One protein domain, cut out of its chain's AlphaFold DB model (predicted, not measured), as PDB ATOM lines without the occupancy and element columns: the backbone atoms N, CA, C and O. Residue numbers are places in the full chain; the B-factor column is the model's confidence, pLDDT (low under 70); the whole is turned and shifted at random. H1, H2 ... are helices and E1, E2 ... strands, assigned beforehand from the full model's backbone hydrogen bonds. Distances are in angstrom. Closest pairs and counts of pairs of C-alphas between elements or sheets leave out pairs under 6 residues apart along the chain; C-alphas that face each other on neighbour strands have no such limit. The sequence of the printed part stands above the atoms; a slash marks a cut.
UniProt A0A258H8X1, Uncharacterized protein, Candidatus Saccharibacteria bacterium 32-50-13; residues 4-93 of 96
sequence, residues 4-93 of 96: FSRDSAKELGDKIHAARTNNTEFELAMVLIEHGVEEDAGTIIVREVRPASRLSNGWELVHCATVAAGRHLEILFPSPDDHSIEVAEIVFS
ATOM      1  N   PHE A   4      47.877 -17.350 -24.044       64.38
ATOM      2  CA  PHE A   4      46.699 -16.507 -24.263       64.38
ATOM      3  C   PHE A   4      45.886 -16.308 -22.988       64.38
ATOM      4  O   PHE A   4      45.411 -17.264 -22.397       64.38
ATOM      5  N   SER A   5      45.713 -15.046 -22.605       60.34
ATOM      6  CA  SER A   5      44.598 -14.454 -21.852       60.34
ATOM      7  C   SER A   5      45.074 -13.077 -21.403       60.34
ATOM      8  O   SER A   5      46.126 -12.976 -20.777       60.34
ATOM      9  N   ARG A   6      44.313 -12.019 -21.698       62.97
ATOM     10  CA  ARG A   6      44.586 -10.679 -21.144       62.97
ATOM     11  C   ARG A   6      44.238 -10.579 -19.653       62.97
ATOM     12  O   ARG A   6      44.704  -9.675 -18.964       62.97
ATOM     13  N   ASP A   7      43.386 -11.484 -19.181       67.00
ATOM     14  CA  ASP A   7      42.860 -11.480 -17.822       67.00
ATOM     15  C   ASP A   7      43.832 -12.160 -16.854       67.00
ATOM     16  O   ASP A   7      44.472 -13.161 -17.192       67.00
ATOM     17  N   SER A   8      43.875 -11.653 -15.618       70.31
ATOM     18  CA  SER A   8      44.580 -12.327 -14.523       70.31
ATOM     19  C   SER A   8      44.016 -13.734 -14.298       70.31
ATOM     20  O   SER A   8      42.817 -13.970 -14.475       70.31
ATOM     21  N   ALA A   9      44.853 -14.660 -13.825       70.44
ATOM     22  CA  ALA A   9      44.419 -16.029 -13.540       70.44
ATOM     23  C   ALA A   9      43.202 -16.094 -12.593       70.44
ATOM     24  O   ALA A   9      42.316 -16.932 -12.767       70.44
ATOM     25  N   LYS A  10      43.114 -15.163 -11.631       72.62
ATOM     26  CA  LYS A  10      41.978 -15.054 -10.712       72.62
ATOM     27  C   LYS A  10      40.683 -14.672 -11.435       72.62
ATOM     28  O   LYS A  10      39.657 -15.312 -11.224       72.62
ATOM     29  N   GLU A  11      40.717 -13.628 -12.260       76.62
ATOM     30  CA  GLU A  11      39.535 -13.175 -13.001       76.62
ATOM     31  C   GLU A  11      39.028 -14.265 -13.952       76.62
ATOM     32  O   GLU A  11      37.823 -14.509 -14.040       76.62
ATOM     33  N   LEU A  12      39.947 -14.970 -14.615       78.06
ATOM     34  CA  LEU A  12      39.592 -16.092 -15.472       78.06
ATOM     35  C   LEU A  12      38.966 -17.247 -14.677       78.06
ATOM     36  O   LEU A  12      37.947 -17.796 -15.097       78.06
ATOM     37  N   GLY A  13      39.526 -17.578 -13.510       78.12
ATOM     38  CA  GLY A  13      38.955 -18.565 -12.593       78.12
ATOM     39  C   GLY A  13      37.524 -18.214 -12.168       78.12
ATOM     40  O   GLY A  13      36.644 -19.075 -12.204       78.12
ATOM     41  N   ASP A  14      37.262 -16.940 -11.855       80.69
ATOM     42  CA  ASP A  14      35.927 -16.446 -11.493       80.69
ATOM     43  C   ASP A  14      34.932 -16.598 -12.667       80.69
ATOM     44  O   ASP A  14      33.818 -17.101 -12.478       80.69
ATOM     45  N   LYS A  15      35.340 -16.239 -13.898       82.38
ATOM     46  CA  LYS A  15      34.526 -16.413 -15.121       82.38
ATOM     47  C   LYS A  15      34.198 -17.886 -15.382       82.38
ATOM     48  O   LYS A  15      33.040 -18.230 -15.621       82.38
ATOM     49  N   ILE A  16      35.192 -18.766 -15.273       80.38
ATOM     50  CA  ILE A  16      35.049 -20.219 -15.452       80.38
ATOM     51  C   ILE A  16      34.114 -20.818 -14.395       80.38
ATOM     52  O   ILE A  16      33.241 -21.625 -14.724       80.38
ATOM     53  N   HIS A  17      34.256 -20.412 -13.133       81.12
ATOM     54  CA  HIS A  17      33.388 -20.864 -12.048       81.12
ATOM     55  C   HIS A  17      31.929 -20.437 -12.265       81.12
ATOM     56  O   HIS A  17      31.012 -21.255 -12.125       81.12
ATOM     57  N   ALA A  18      31.708 -19.180 -12.657       83.75
ATOM     58  CA  ALA A  18      30.379 -18.668 -12.976       83.75
ATOM     59  C   ALA A  18      29.755 -19.413 -14.166       83.75
ATOM     60  O   ALA A  18      28.601 -19.840 -14.079       83.75
ATOM     61  N   ALA A  19      30.533 -19.641 -15.229       83.94
ATOM     62  CA  ALA A  19      30.103 -20.366 -16.420       83.94
ATOM     63  C   ALA A  19      29.690 -21.812 -16.114       83.94
ATOM     64  O   ALA A  19      28.636 -22.254 -16.564       83.94
ATOM     65  N   ARG A  20      30.457 -22.529 -15.280       79.69
ATOM     66  CA  ARG A  20      30.113 -23.890 -14.823       79.69
ATOM     67  C   ARG A  20      28.845 -23.940 -13.989       79.69
ATOM     68  O   ARG A  20      28.058 -24.871 -14.118       79.69
ATOM     69  N   THR A  21      28.683 -22.972 -13.095       81.81
ATOM     70  CA  THR A  21      27.593 -22.980 -12.113       81.81
ATOM     71  C   THR A  21      26.268 -22.584 -12.754       81.81
ATOM     72  O   THR A  21      25.232 -23.170 -12.447       81.81
ATOM     73  N   ASN A  22      26.303 -21.607 -13.662       83.12
ATOM     74  CA  ASN A  22      25.104 -20.986 -14.217       83.12
ATOM     75  C   ASN A  22      24.843 -21.349 -15.688       83.12
ATOM     76  O   ASN A  22      23.860 -20.873 -16.251       83.12
ATOM     77  N   ASN A  23      25.694 -22.174 -16.316       77.88
ATOM     78  CA  ASN A  23      25.673 -22.457 -17.758       77.88
ATOM     79  C   ASN A  23      25.653 -21.171 -18.606       77.88
ATOM     80  O   ASN A  23      24.888 -21.051 -19.564       77.88
ATOM     81  N   THR A  24      26.463 -20.186 -18.212       82.25
ATOM     82  CA  THR A  24      26.551 -18.880 -18.877       82.25
ATOM     83  C   THR A  24      27.748 -18.813 -19.811       82.25
ATOM     84  O   THR A  24      28.834 -19.281 -19.473       82.25
ATOM     85  N   GLU A  25      27.556 -18.166 -20.956       86.06
ATOM     86  CA  GLU A  25      28.636 -17.852 -21.890       86.06
ATOM     87  C   GLU A  25      29.477 -16.678 -21.360       86.06
ATOM     88  O   GLU A  25      28.963 -15.814 -20.643       86.06
ATOM     89  N   PHE A  26      30.763 -16.633 -21.710       84.69
ATOM     90  CA  PHE A  26      31.624 -15.487 -21.417       84.69
ATOM     91  C   PHE A  26      32.611 -15.214 -22.550       84.69
ATOM     92  O   PHE A  26      32.997 -16.106 -23.308       84.69
ATOM     93  N   GLU A  27      33.019 -13.955 -22.653       84.75
ATOM     94  CA  GLU A  27      34.052 -13.510 -23.578       84.75
ATOM     95  C   GLU A  27      35.435 -13.673 -22.951       84.75
ATOM     96  O   GLU A  27      35.654 -13.314 -21.791       84.75
ATOM     97  N   LEU A  28      36.371 -14.199 -23.738       78.94
ATOM     98  CA  LEU A  28      37.763 -14.374 -23.358       78.94
ATOM     99  C   LEU A  28      38.656 -13.633 -24.353       78.94
ATOM    100  O   LEU A  28      38.734 -14.006 -25.526       78.94
ATOM    101  N   ALA A  29      39.302 -12.569 -23.878       76.38
ATOM    102  CA  ALA A  29      40.248 -11.787 -24.665       76.38
ATOM    103  C   ALA A  29      41.583 -12.531 -24.771       76.38
ATOM    104  O   ALA A  29      42.190 -12.895 -23.760       76.38
ATOM    105  N   MET A  30      42.047 -12.741 -25.997       73.81
ATOM    106  CA  MET A  30      43.288 -13.439 -26.294       73.81
ATOM    107  C   MET A  30      44.396 -12.436 -26.599       73.81
ATOM    108  O   MET A  30      44.204 -11.477 -27.341       73.81
ATOM    109  N   VAL A  31      45.579 -12.700 -26.061       70.19
ATOM    110  CA  VAL A  31      46.799 -11.948 -26.362       70.19
ATOM    111  C   VAL A  31      47.823 -12.954 -26.828       70.19
ATOM    112  O   VAL A  31      47.973 -13.964 -26.162       70.19
ATOM    113  N   LEU A  32      48.499 -12.707 -27.941       65.94
ATOM    114  CA  LEU A  32      49.621 -13.510 -28.398       65.94
ATOM    115  C   LEU A  32      50.915 -12.922 -27.826       65.94
ATOM    116  O   LEU A  32      51.178 -11.737 -28.001       65.94
ATOM    117  N   ILE A  33      51.732 -13.746 -27.163       65.50
ATOM    118  CA  ILE A  33      53.068 -13.335 -26.702       65.50
ATOM    119  C   ILE A  33      54.132 -13.922 -27.633       65.50
ATOM    120  O   ILE A  33      54.459 -15.107 -27.542       65.50
ATOM    121  N   GLU A  34      54.709 -13.088 -28.499       63.06
ATOM    122  CA  GLU A  34      55.833 -13.451 -29.370       63.06
ATOM    123  C   GLU A  34      57.071 -12.631 -29.015       63.06
ATOM    124  O   GLU A  34      57.050 -11.405 -29.001       63.06
ATOM    125  N   HIS A  35      58.181 -13.310 -28.710       73.69
ATOM    126  CA  HIS A  35      59.447 -12.662 -28.333       73.69
ATOM    127  C   HIS A  35      59.326 -11.670 -27.153       73.69
ATOM    128  O   HIS A  35      60.108 -10.728 -27.049       73.69
ATOM    129  N   GLY A  36      58.358 -11.890 -26.252       66.56
ATOM    130  CA  GLY A  36      58.085 -11.012 -25.108       66.56
ATOM    131  C   GLY A  36      57.238  -9.779 -25.438       66.56
ATOM    132  O   GLY A  36      57.112  -8.898 -24.593       66.56
ATOM    133  N   VAL A  37      56.672  -9.704 -26.646       74.50
ATOM    134  CA  VAL A  37      55.731  -8.659 -27.060       74.50
ATOM    135  C   VAL A  37      54.317  -9.224 -27.044       74.50
ATOM    136  O   VAL A  37      54.076 -10.291 -27.601       74.50
ATOM    137  N   GLU A  38      53.403  -8.493 -26.410       76.81
ATOM    138  CA  GLU A  38      51.970  -8.784 -26.388       76.81
ATOM    139  C   GLU A  38      51.267  -8.162 -27.605       76.81
ATOM    140  O   GLU A  38      51.350  -6.951 -27.826       76.81
ATOM    141  N   GLU A  39      50.547  -8.979 -28.372       74.25
ATOM    142  CA  GLU A  39      49.698  -8.557 -29.491       74.25
ATOM    143  C   GLU A  39      48.244  -9.000 -29.266       74.25
ATOM    144  O   GLU A  39      47.987 -10.121 -28.830       74.25
ATOM    145  N   ASP A  40      47.275  -8.125 -29.554       79.31
ATOM    146  CA  ASP A  40      45.846  -8.450 -29.445       79.31
ATOM    147  C   ASP A  40      45.444  -9.465 -30.528       79.31
ATOM    148  O   ASP A  40      45.498  -9.176 -31.724       79.31
ATOM    149  N   ALA A  41      45.028 -10.659 -30.097       72.31
ATOM    150  CA  ALA A  41      44.615 -11.755 -30.970       72.31
ATOM    151  C   ALA A  41      43.080 -11.869 -31.100       72.31
ATOM    152  O   ALA A  41      42.575 -12.814 -31.713       72.31
ATOM    153  N   GLY A  42      42.336 -10.910 -30.539       75.69
ATOM    154  CA  GLY A  42      40.879 -10.850 -30.562       75.69
ATOM    155  C   GLY A  42      40.202 -11.580 -29.399       75.69
ATOM    156  O   GLY A  42      40.833 -12.050 -28.455       75.69
ATOM    157  N   THR A  43      38.875 -11.686 -29.479       79.38
ATOM    158  CA  THR A  43      38.030 -12.253 -28.417       79.38
ATOM    159  C   THR A  43      37.348 -13.530 -28.891       79.38
ATOM    160  O   THR A  43      36.787 -13.572 -29.988       79.38
ATOM    161  N   ILE A  44      37.339 -14.564 -28.047       78.69
ATOM    162  CA  ILE A  44      36.549 -15.783 -28.265       78.69
ATOM    163  C   ILE A  44      35.375 -15.848 -27.291       78.69
ATOM    164  O   ILE A  44      35.486 -15.444 -26.137       78.69
ATOM    165  N   ILE A  45      34.250 -16.396 -27.750       83.00
ATOM    166  CA  ILE A  45      33.090 -16.670 -26.896       83.00
ATOM    167  C   ILE A  45      33.174 -18.121 -26.427       83.00
ATOM    168  O   ILE A  45      33.111 -19.052 -27.242       83.00
ATOM    169  N   VAL A  46      33.314 -18.302 -25.115       81.69
ATOM    170  CA  VAL A  46      33.281 -19.598 -24.435       81.69
ATOM    171  C   VAL A  46      31.842 -19.910 -24.042       81.69
ATOM    172  O   VAL A  46      31.189 -19.110 -23.377       81.69
ATOM    173  N   ARG A  47      31.351 -21.081 -24.461       78.44
ATOM    174  CA  ARG A  47      29.941 -21.473 -24.320       78.44
ATOM    175  C   ARG A  47      29.703 -22.615 -23.346       78.44
ATOM    176  O   ARG A  47      28.707 -22.624 -22.634       78.44
ATOM    177  N   GLU A  48      30.591 -23.596 -23.345       77.25
ATOM    178  CA  GLU A  48      30.486 -24.757 -22.467       77.25
ATOM    179  C   GLU A  48      31.804 -24.918 -21.734       77.25
ATOM    180  O   GLU A  48      32.862 -24.911 -22.363       77.25
ATOM    181  N   VAL A  49      31.732 -25.089 -20.417       79.88
ATOM    182  CA  VAL A  49      32.891 -25.367 -19.577       79.88
ATOM    183  C   VAL A  49      32.705 -26.740 -18.948       79.88
ATOM    184  O   VAL A  49      31.815 -26.952 -18.126       79.88
ATOM    185  N   ARG A  50      33.563 -27.679 -19.333       76.12
ATOM    186  CA  ARG A  50      33.546 -29.057 -18.834       76.12
ATOM    187  C   ARG A  50      34.371 -29.211 -17.552       76.12
ATOM    188  O   ARG A  50      35.116 -28.293 -17.180       76.12
ATOM    189  N   PRO A  51      34.213 -30.345 -16.838       67.50
ATOM    190  CA  PRO A  51      34.913 -30.592 -15.585       67.50
ATOM    191  C   PRO A  51      36.422 -30.469 -15.750       67.50
ATOM    192  O   PRO A  51      36.977 -30.820 -16.792       67.50
ATOM    193  N   ALA A  52      37.064 -29.968 -14.705       71.31
ATOM    194  CA  ALA A  52      38.501 -29.835 -14.676       71.31
ATOM    195  C   ALA A  52      39.207 -31.149 -14.373       71.31
ATOM    196  O   ALA A  52      38.748 -31.922 -13.530       71.31
ATOM    197  N   SER A  53      40.390 -31.317 -14.953       78.00
ATOM    198  CA  SER A  53      41.394 -32.233 -14.421       78.00
ATOM    199  C   SER A  53      42.389 -31.446 -13.577       78.00
ATOM    200  O   SER A  53      43.014 -30.506 -14.065       78.00
ATOM    201  N   ARG A  54      42.556 -31.824 -12.305       77.88
ATOM    202  CA  ARG A  54      43.611 -31.252 -11.461       77.88
ATOM    203  C   ARG A  54      44.930 -31.947 -11.775       77.88
ATOM    204  O   ARG A  54      45.030 -33.169 -11.666       77.88
ATOM    205  N   LEU A  55      45.927 -31.175 -12.176       77.50
ATOM    206  CA  LEU A  55      47.266 -31.659 -12.474       77.50
ATOM    207  C   LEU A  55      48.092 -31.784 -11.188       77.50
ATOM    208  O   LEU A  55      47.838 -31.122 -10.181       77.50
ATOM    209  N   SER A  56      49.112 -32.643 -11.218       78.38
ATOM    210  CA  SER A  56      49.983 -32.920 -10.064       78.38
ATOM    211  C   SER A  56      50.814 -31.716  -9.611       78.38
ATOM    212  O   SER A  56      51.285 -31.696  -8.478       78.38
ATOM    213  N   ASN A  57      50.972 -30.710 -10.472       70.81
ATOM    214  CA  ASN A  57      51.641 -29.444 -10.181       70.81
ATOM    215  C   ASN A  57      50.698 -28.379  -9.582       70.81
ATOM    216  O   ASN A  57      51.101 -27.229  -9.466       70.81
ATOM    217  N   GLY A  58      49.455 -28.735  -9.233       71.31
ATOM    218  CA  GLY A  58      48.489 -27.806  -8.638       71.31
ATOM    219  C   GLY A  58      47.706 -26.964  -9.648       71.31
ATOM    220  O   GLY A  58      46.913 -26.123  -9.236       71.31
ATOM    221  N   TRP A  59      47.879 -27.197 -10.948       75.38
ATOM    222  CA  TRP A  59      47.115 -26.513 -11.989       75.38
ATOM    223  C   TRP A  59      45.773 -27.198 -12.240       75.38
ATOM    224  O   TRP A  59      45.608 -28.401 -12.030       75.38
ATOM    225  N   GLU A  60      44.812 -26.426 -12.716       76.69
ATOM    226  CA  GLU A  60      43.508 -26.886 -13.155       76.69
ATOM    227  C   GLU A  60      43.437 -26.798 -14.684       76.69
ATOM    228  O   GLU A  60      43.583 -25.723 -15.260       76.69
ATOM    229  N   LEU A  61      43.242 -27.943 -15.344       77.88
ATOM    230  CA  LEU A  61      43.012 -28.032 -16.784       77.88
ATOM    231  C   LEU A  61      41.511 -28.061 -17.043       77.88
ATOM    232  O   LEU A  61      40.824 -28.975 -16.587       77.88
ATOM    233  N   VAL A  62      41.010 -27.099 -17.803       77.62
ATOM    234  CA  VAL A  62      39.588 -26.928 -18.084       77.62
ATOM    235  C   VAL A  62      39.329 -26.972 -19.573       77.62
ATOM    236  O   VAL A  62      39.904 -26.203 -20.334       77.62
ATOM    237  N   HIS A  63      38.413 -27.842 -19.989       79.00
ATOM    238  CA  HIS A  63      38.015 -27.933 -21.387       79.00
ATOM    239  C   HIS A  63      36.834 -26.996 -21.654       79.00
ATOM    240  O   HIS A  63      35.764 -27.133 -21.052       79.00
ATOM    241  N   CYS A  64      37.024 -26.071 -22.583       79.38
ATOM    242  CA  CYS A  64      36.053 -25.081 -23.011       79.38
ATOM    243  C   CYS A  64      35.648 -25.332 -24.473       79.38
ATOM    244  O   CYS A  64      36.495 -25.580 -25.332       79.38
ATOM    245  N   ALA A  65      34.352 -25.252 -24.782       74.38
ATOM    246  CA  ALA A  65      33.861 -25.241 -26.161       74.38
ATOM    247  C   ALA A  65      33.602 -23.800 -26.614       74.38
ATOM    248  O   ALA A  65      32.959 -23.025 -25.900       74.38
ATOM    249  N   THR A  66      34.089 -23.447 -27.804       73.94
ATOM    250  CA  THR A  66      33.977 -22.088 -28.355       73.94
ATOM    251  C   THR A  66      32.929 -21.996 -29.463       73.94
ATOM    252  O   THR A  66      32.718 -22.944 -30.224       73.94
ATOM    253  N   VAL A  67      32.284 -20.831 -29.584       62.06
ATOM    254  CA  VAL A  67      31.270 -20.563 -30.625       62.06
ATOM    255  C   VAL A  67      31.899 -20.427 -32.016       62.06
ATOM    256  O   VAL A  67      31.312 -20.858 -33.004       62.06
ATOM    257  N   ALA A  68      33.095 -19.841 -32.105       53.69
ATOM    258  CA  ALA A  68      33.608 -19.308 -33.367       53.69
ATOM    259  C   ALA A  68      34.182 -20.345 -34.350       53.69
ATOM    260  O   ALA A  68      34.482 -19.975 -35.481       53.69
ATOM    261  N   ALA A  69      34.343 -21.623 -33.987       51.28
ATOM    262  CA  ALA A  69      34.955 -22.584 -34.918       51.28
ATOM    263  C   ALA A  69      34.700 -24.073 -34.629       51.28
ATOM    264  O   ALA A  69      35.376 -24.915 -35.214       51.28
ATOM    265  N   GLY A  70      33.812 -24.435 -33.693       54.50
ATOM    266  CA  GLY A  70      33.764 -25.822 -33.202       54.50
ATOM    267  C   GLY A  70      35.101 -26.279 -32.595       54.50
ATOM    268  O   GLY A  70      35.371 -27.473 -32.512       54.50
ATOM    269  N   ARG A  71      35.955 -25.323 -32.204       61.72
ATOM    270  CA  ARG A  71      37.272 -25.576 -31.622       61.72
ATOM    271  C   ARG A  71      37.127 -25.852 -30.135       61.72
ATOM    272  O   ARG A  71      36.429 -25.118 -29.422       61.72
ATOM    273  N   HIS A  72      37.824 -26.893 -29.697       70.38
ATOM    274  CA  HIS A  72      38.033 -27.203 -28.295       70.38
ATOM    275  C   HIS A  72      39.230 -26.406 -27.786       70.38
ATOM    276  O   HIS A  72      40.293 -26.376 -28.404       70.38
ATOM    277  N   LEU A  73      39.017 -25.723 -26.671       73.94
ATOM    278  CA  LEU A  73      40.012 -24.926 -25.983       73.94
ATOM    279  C   LEU A  73      40.329 -25.622 -24.666       73.94
ATOM    280  O   LEU A  73      39.413 -26.021 -23.948       73.94
ATOM    281  N   GLU A  74      41.600 -25.745 -24.329       75.31
ATOM    282  CA  GLU A  74      42.025 -26.209 -23.019       75.31
ATOM    283  C   GLU A  74      42.656 -25.034 -22.280       75.31
ATOM    284  O   GLU A  74      43.626 -24.443 -22.739       75.31
ATOM    285  N   ILE A  75      42.074 -24.649 -21.151       75.75
ATOM    286  CA  ILE A  75      42.579 -23.567 -20.312       75.75
ATOM    287  C   ILE A  75      43.260 -24.200 -19.109       75.75
ATOM    288  O   ILE A  75      42.624 -24.892 -18.317       75.75
ATOM    289  N   LEU A  76      44.550 -23.946 -18.977       74.00
ATOM    290  CA  LEU A  76      45.353 -24.220 -17.805       74.00
ATOM    291  C   LEU A  76      45.414 -22.961 -16.951       74.00
ATOM    292  O   LEU A  76      45.955 -21.940 -17.364       74.00
ATOM    293  N   PHE A  77      44.903 -23.030 -15.733       74.75
ATOM    294  CA  PHE A  77      45.123 -21.964 -14.766       74.75
ATOM    295  C   PHE A  77      45.554 -22.546 -13.419       74.75
ATOM    296  O   PHE A  77      45.253 -23.704 -13.116       74.75
ATOM    297  N   PRO A  78      46.309 -21.782 -12.618       64.62
ATOM    298  CA  PRO A  78      46.604 -22.142 -11.235       64.62
ATOM    299  C   PRO A  78      45.337 -22.501 -10.472       64.62
ATOM    300  O   PRO A  78      44.300 -21.865 -10.653       64.62
ATOM    301  N   SER A  79      45.431 -23.465  -9.558       63.22
ATOM    302  CA  SER A  79      44.383 -23.651  -8.556       63.22
ATOM    303  C   SER A  79      44.032 -22.301  -7.908       63.22
ATOM    304  O   SER A  79      44.945 -21.536  -7.607       63.22
ATOM    305  N   PRO A  80      42.750 -22.003  -7.633       55.28
ATOM    306  CA  PRO A  80      42.341 -20.739  -7.006       55.28
ATOM    307  C   PRO A  80      42.996 -20.481  -5.634       55.28
ATOM    308  O   PRO A  80      43.036 -19.341  -5.177       55.28
ATOM    309  N   ASP A  81      43.531 -21.528  -5.000       58.84
ATOM    310  CA  ASP A  81      44.301 -21.470  -3.749       58.84
ATOM    311  C   ASP A  81      45.787 -21.082  -3.942       58.84
ATOM    312  O   ASP A  81      46.510 -20.892  -2.962       58.84
ATOM    313  N   ASP A  82      46.274 -21.005  -5.184       59.50
ATOM    314  CA  ASP A  82      47.661 -20.676  -5.515       59.50
ATOM    315  C   ASP A  82      47.793 -19.189  -5.875       59.50
ATOM    316  O   ASP A  82      47.476 -18.737  -6.975       59.50
ATOM    317  N   HIS A  83      48.272 -18.411  -4.907       51.19
ATOM    318  CA  HIS A  83      48.442 -16.961  -5.009       51.19
ATOM    319  C   HIS A  83      49.675 -16.528  -5.823       51.19
ATOM    320  O   HIS A  83      49.952 -15.332  -5.899       51.19
ATOM    321  N   SER A  84      50.450 -17.473  -6.369       52.12
ATOM    322  CA  SER A  84      51.754 -17.191  -6.984       52.12
ATOM    323  C   SER A  84      51.725 -16.977  -8.498       52.12
ATOM    324  O   SER A  84      52.742 -16.585  -9.069       52.12
ATOM    325  N   ILE A  85      50.591 -17.226  -9.157       52.00
ATOM    326  CA  ILE A  85      50.528 -17.270 -10.620       52.00
ATOM    327  C   ILE A  85      49.731 -16.090 -11.181       52.00
ATOM    328  O   ILE A  85      48.578 -15.849 -10.829       52.00
ATOM    329  N   GLU A  86      50.380 -15.363 -12.090       55.00
ATOM    330  CA  GLU A  86      49.887 -14.107 -12.656       55.00
ATOM    331  C   GLU A  86      49.108 -14.305 -13.972       55.00
ATOM    332  O   GLU A  86      48.275 -13.465 -14.314       55.00
ATOM    333  N   VAL A  87      49.308 -15.426 -14.685       58.16
ATOM    334  CA  VAL A  87      48.777 -15.643 -16.047       58.16
ATOM    335  C   VAL A  87      48.251 -17.072 -16.224       58.16
ATOM    336  O   VAL A  87      48.878 -18.031 -15.777       58.16
ATOM    337  N   ALA A  88      47.100 -17.216 -16.883       61.47
ATOM    338  CA  ALA A  88      46.583 -18.508 -17.328       61.47
ATOM    339  C   ALA A  88      47.164 -18.889 -18.697       61.47
ATOM    340  O   ALA A  88      47.315 -18.041 -19.576       61.47
ATOM    341  N   GLU A  89      47.473 -20.166 -18.891       66.44
ATOM    342  CA  GLU A  89      47.915 -20.700 -20.174       66.44
ATOM    343  C   GLU A  89      46.721 -21.299 -20.920       66.44
ATOM    344  O   GLU A  89      45.902 -22.014 -20.353       66.44
ATOM    345  N   ILE A  90      46.606 -21.021 -22.212       65.06
ATOM    346  CA  ILE A  90      45.562 -21.593 -23.058       65.06
ATOM    347  C   ILE A  90      46.238 -22.443 -24.118       65.06
ATOM    348  O   ILE A  90      47.010 -21.949 -24.938       65.06
ATOM    349  N   VAL A  91      45.907 -23.726 -24.117       64.94
ATOM    350  CA  VAL A  91      46.375 -24.708 -25.081       64.94
ATOM    351  C   VAL A  91      45.227 -25.016 -26.040       64.94
ATOM    352  O   VAL A  91      44.133 -25.416 -25.646       64.94
ATOM    353  N   PHE A  92      45.458 -24.816 -27.334       60.59
ATOM    354  CA  PHE A  92      44.509 -25.236 -28.359       60.59
ATOM    355  C   PHE A  92      44.768 -26.695 -28.724       60.59
ATOM    356  O   PHE A  92      45.784 -27.017 -29.342       60.59
ATOM    357  N   SER A  93      43.824 -27.574 -28.400       50.72
ATOM    358  CA  SER A  93      43.814 -28.939 -28.911       50.72
ATOM    359  C   SER A  93      42.980 -28.991 -30.200       50.72
ATOM    360  O   SER A  93      41.767 -29.191 -30.164       50.72
TER     361      SER A  93
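What this domain is: This is residues 4 to 93 of the 96 residues of an uncharacterized protein of Candidatus Saccharibacteria bacterium 32-50-13 (UniProt A0A258H8X1). One sheet of five strands, strongly twisted and curved, is covered on one face by the single helix H1, and no named helix lies over its other face. The long strand E2 bends sharply near its end, and the hairpin of E1 and E2 reaches away to one end of the longest axis, at His 35. The printed part has 90 residues, with one named helix and five named strands that follow along the chain as H1, E1, E2, E3, E4, E5; the sheet runs E1, E2, E3, E4, E5, antiparallel throughout. The class is mixed, helices and strands. The whole is compact, with a radius of gyration of the C-alphas of 12.5 A and spans of 34 by 31 by 21 A.

Where its parts are: The longest strand, E2, is residues 37 to 54, 30.0 A from first to last C-alpha, and bends by 113 degrees at residue 51. E1 is residues 26 to 34, 25.6 A long, and begins at C-alpha 26 (31.624, -15.487, -21.417). E3 is residues 59 to 66, 21.4 A; E4 is residues 72 to 78, 19.8 A; E5 is residues 89 to 93, 12.7 A, and ends at C-alpha 93 (43.814, -28.939, -28.911). H1 is residues 9 to 22, 20.0 A, and begins at C-alpha 9 (44.419, -16.029, -13.540).

How they stand to each other: The five strands form a meander, each the antiparallel neighbour of the one before, and each successive pair is a hairpin. E2 is staggered: it pairs with E1 over residues 37 to 46 and with E3 over residues 46 to 54. Between E1 and E2, N 28 and O 44 are 2.8 A apart, within hydrogen-bond range. Between E2 and E3, N 50 and O 63 are within range at 2.8 A. E3 and E4 stand at 152 degrees, with N 62 and O 75 within range at 2.8 A. E4 and E5 stand at 155 degrees, with N 76 and O 89 within range at 2.7 A. E1 and E5 are the edge strands and are apart. H1 is on one face of the sheet, in two layers, a helix over a sheet. The closest C-alphas of H1 and E2 are those of Arg 20 and Val 49, 5.7 A apart; those of H1 and E4 are Ala 9 and Phe 77, at 6.1 A. In H1, every O i to N i+4 pair is within hydrogen-bond range.

The domain as a whole: The two C-alphas farthest apart are those of Asn 22 and His 35, 38.1 A. The printed part has no cut. No link is long; E4 to E5, with 10 residues, is short and the others are tight. The mean pLDDT of the printed part is 71.6, and 30 residues are under 70, among them residues 67 to 71 and 78 to 93.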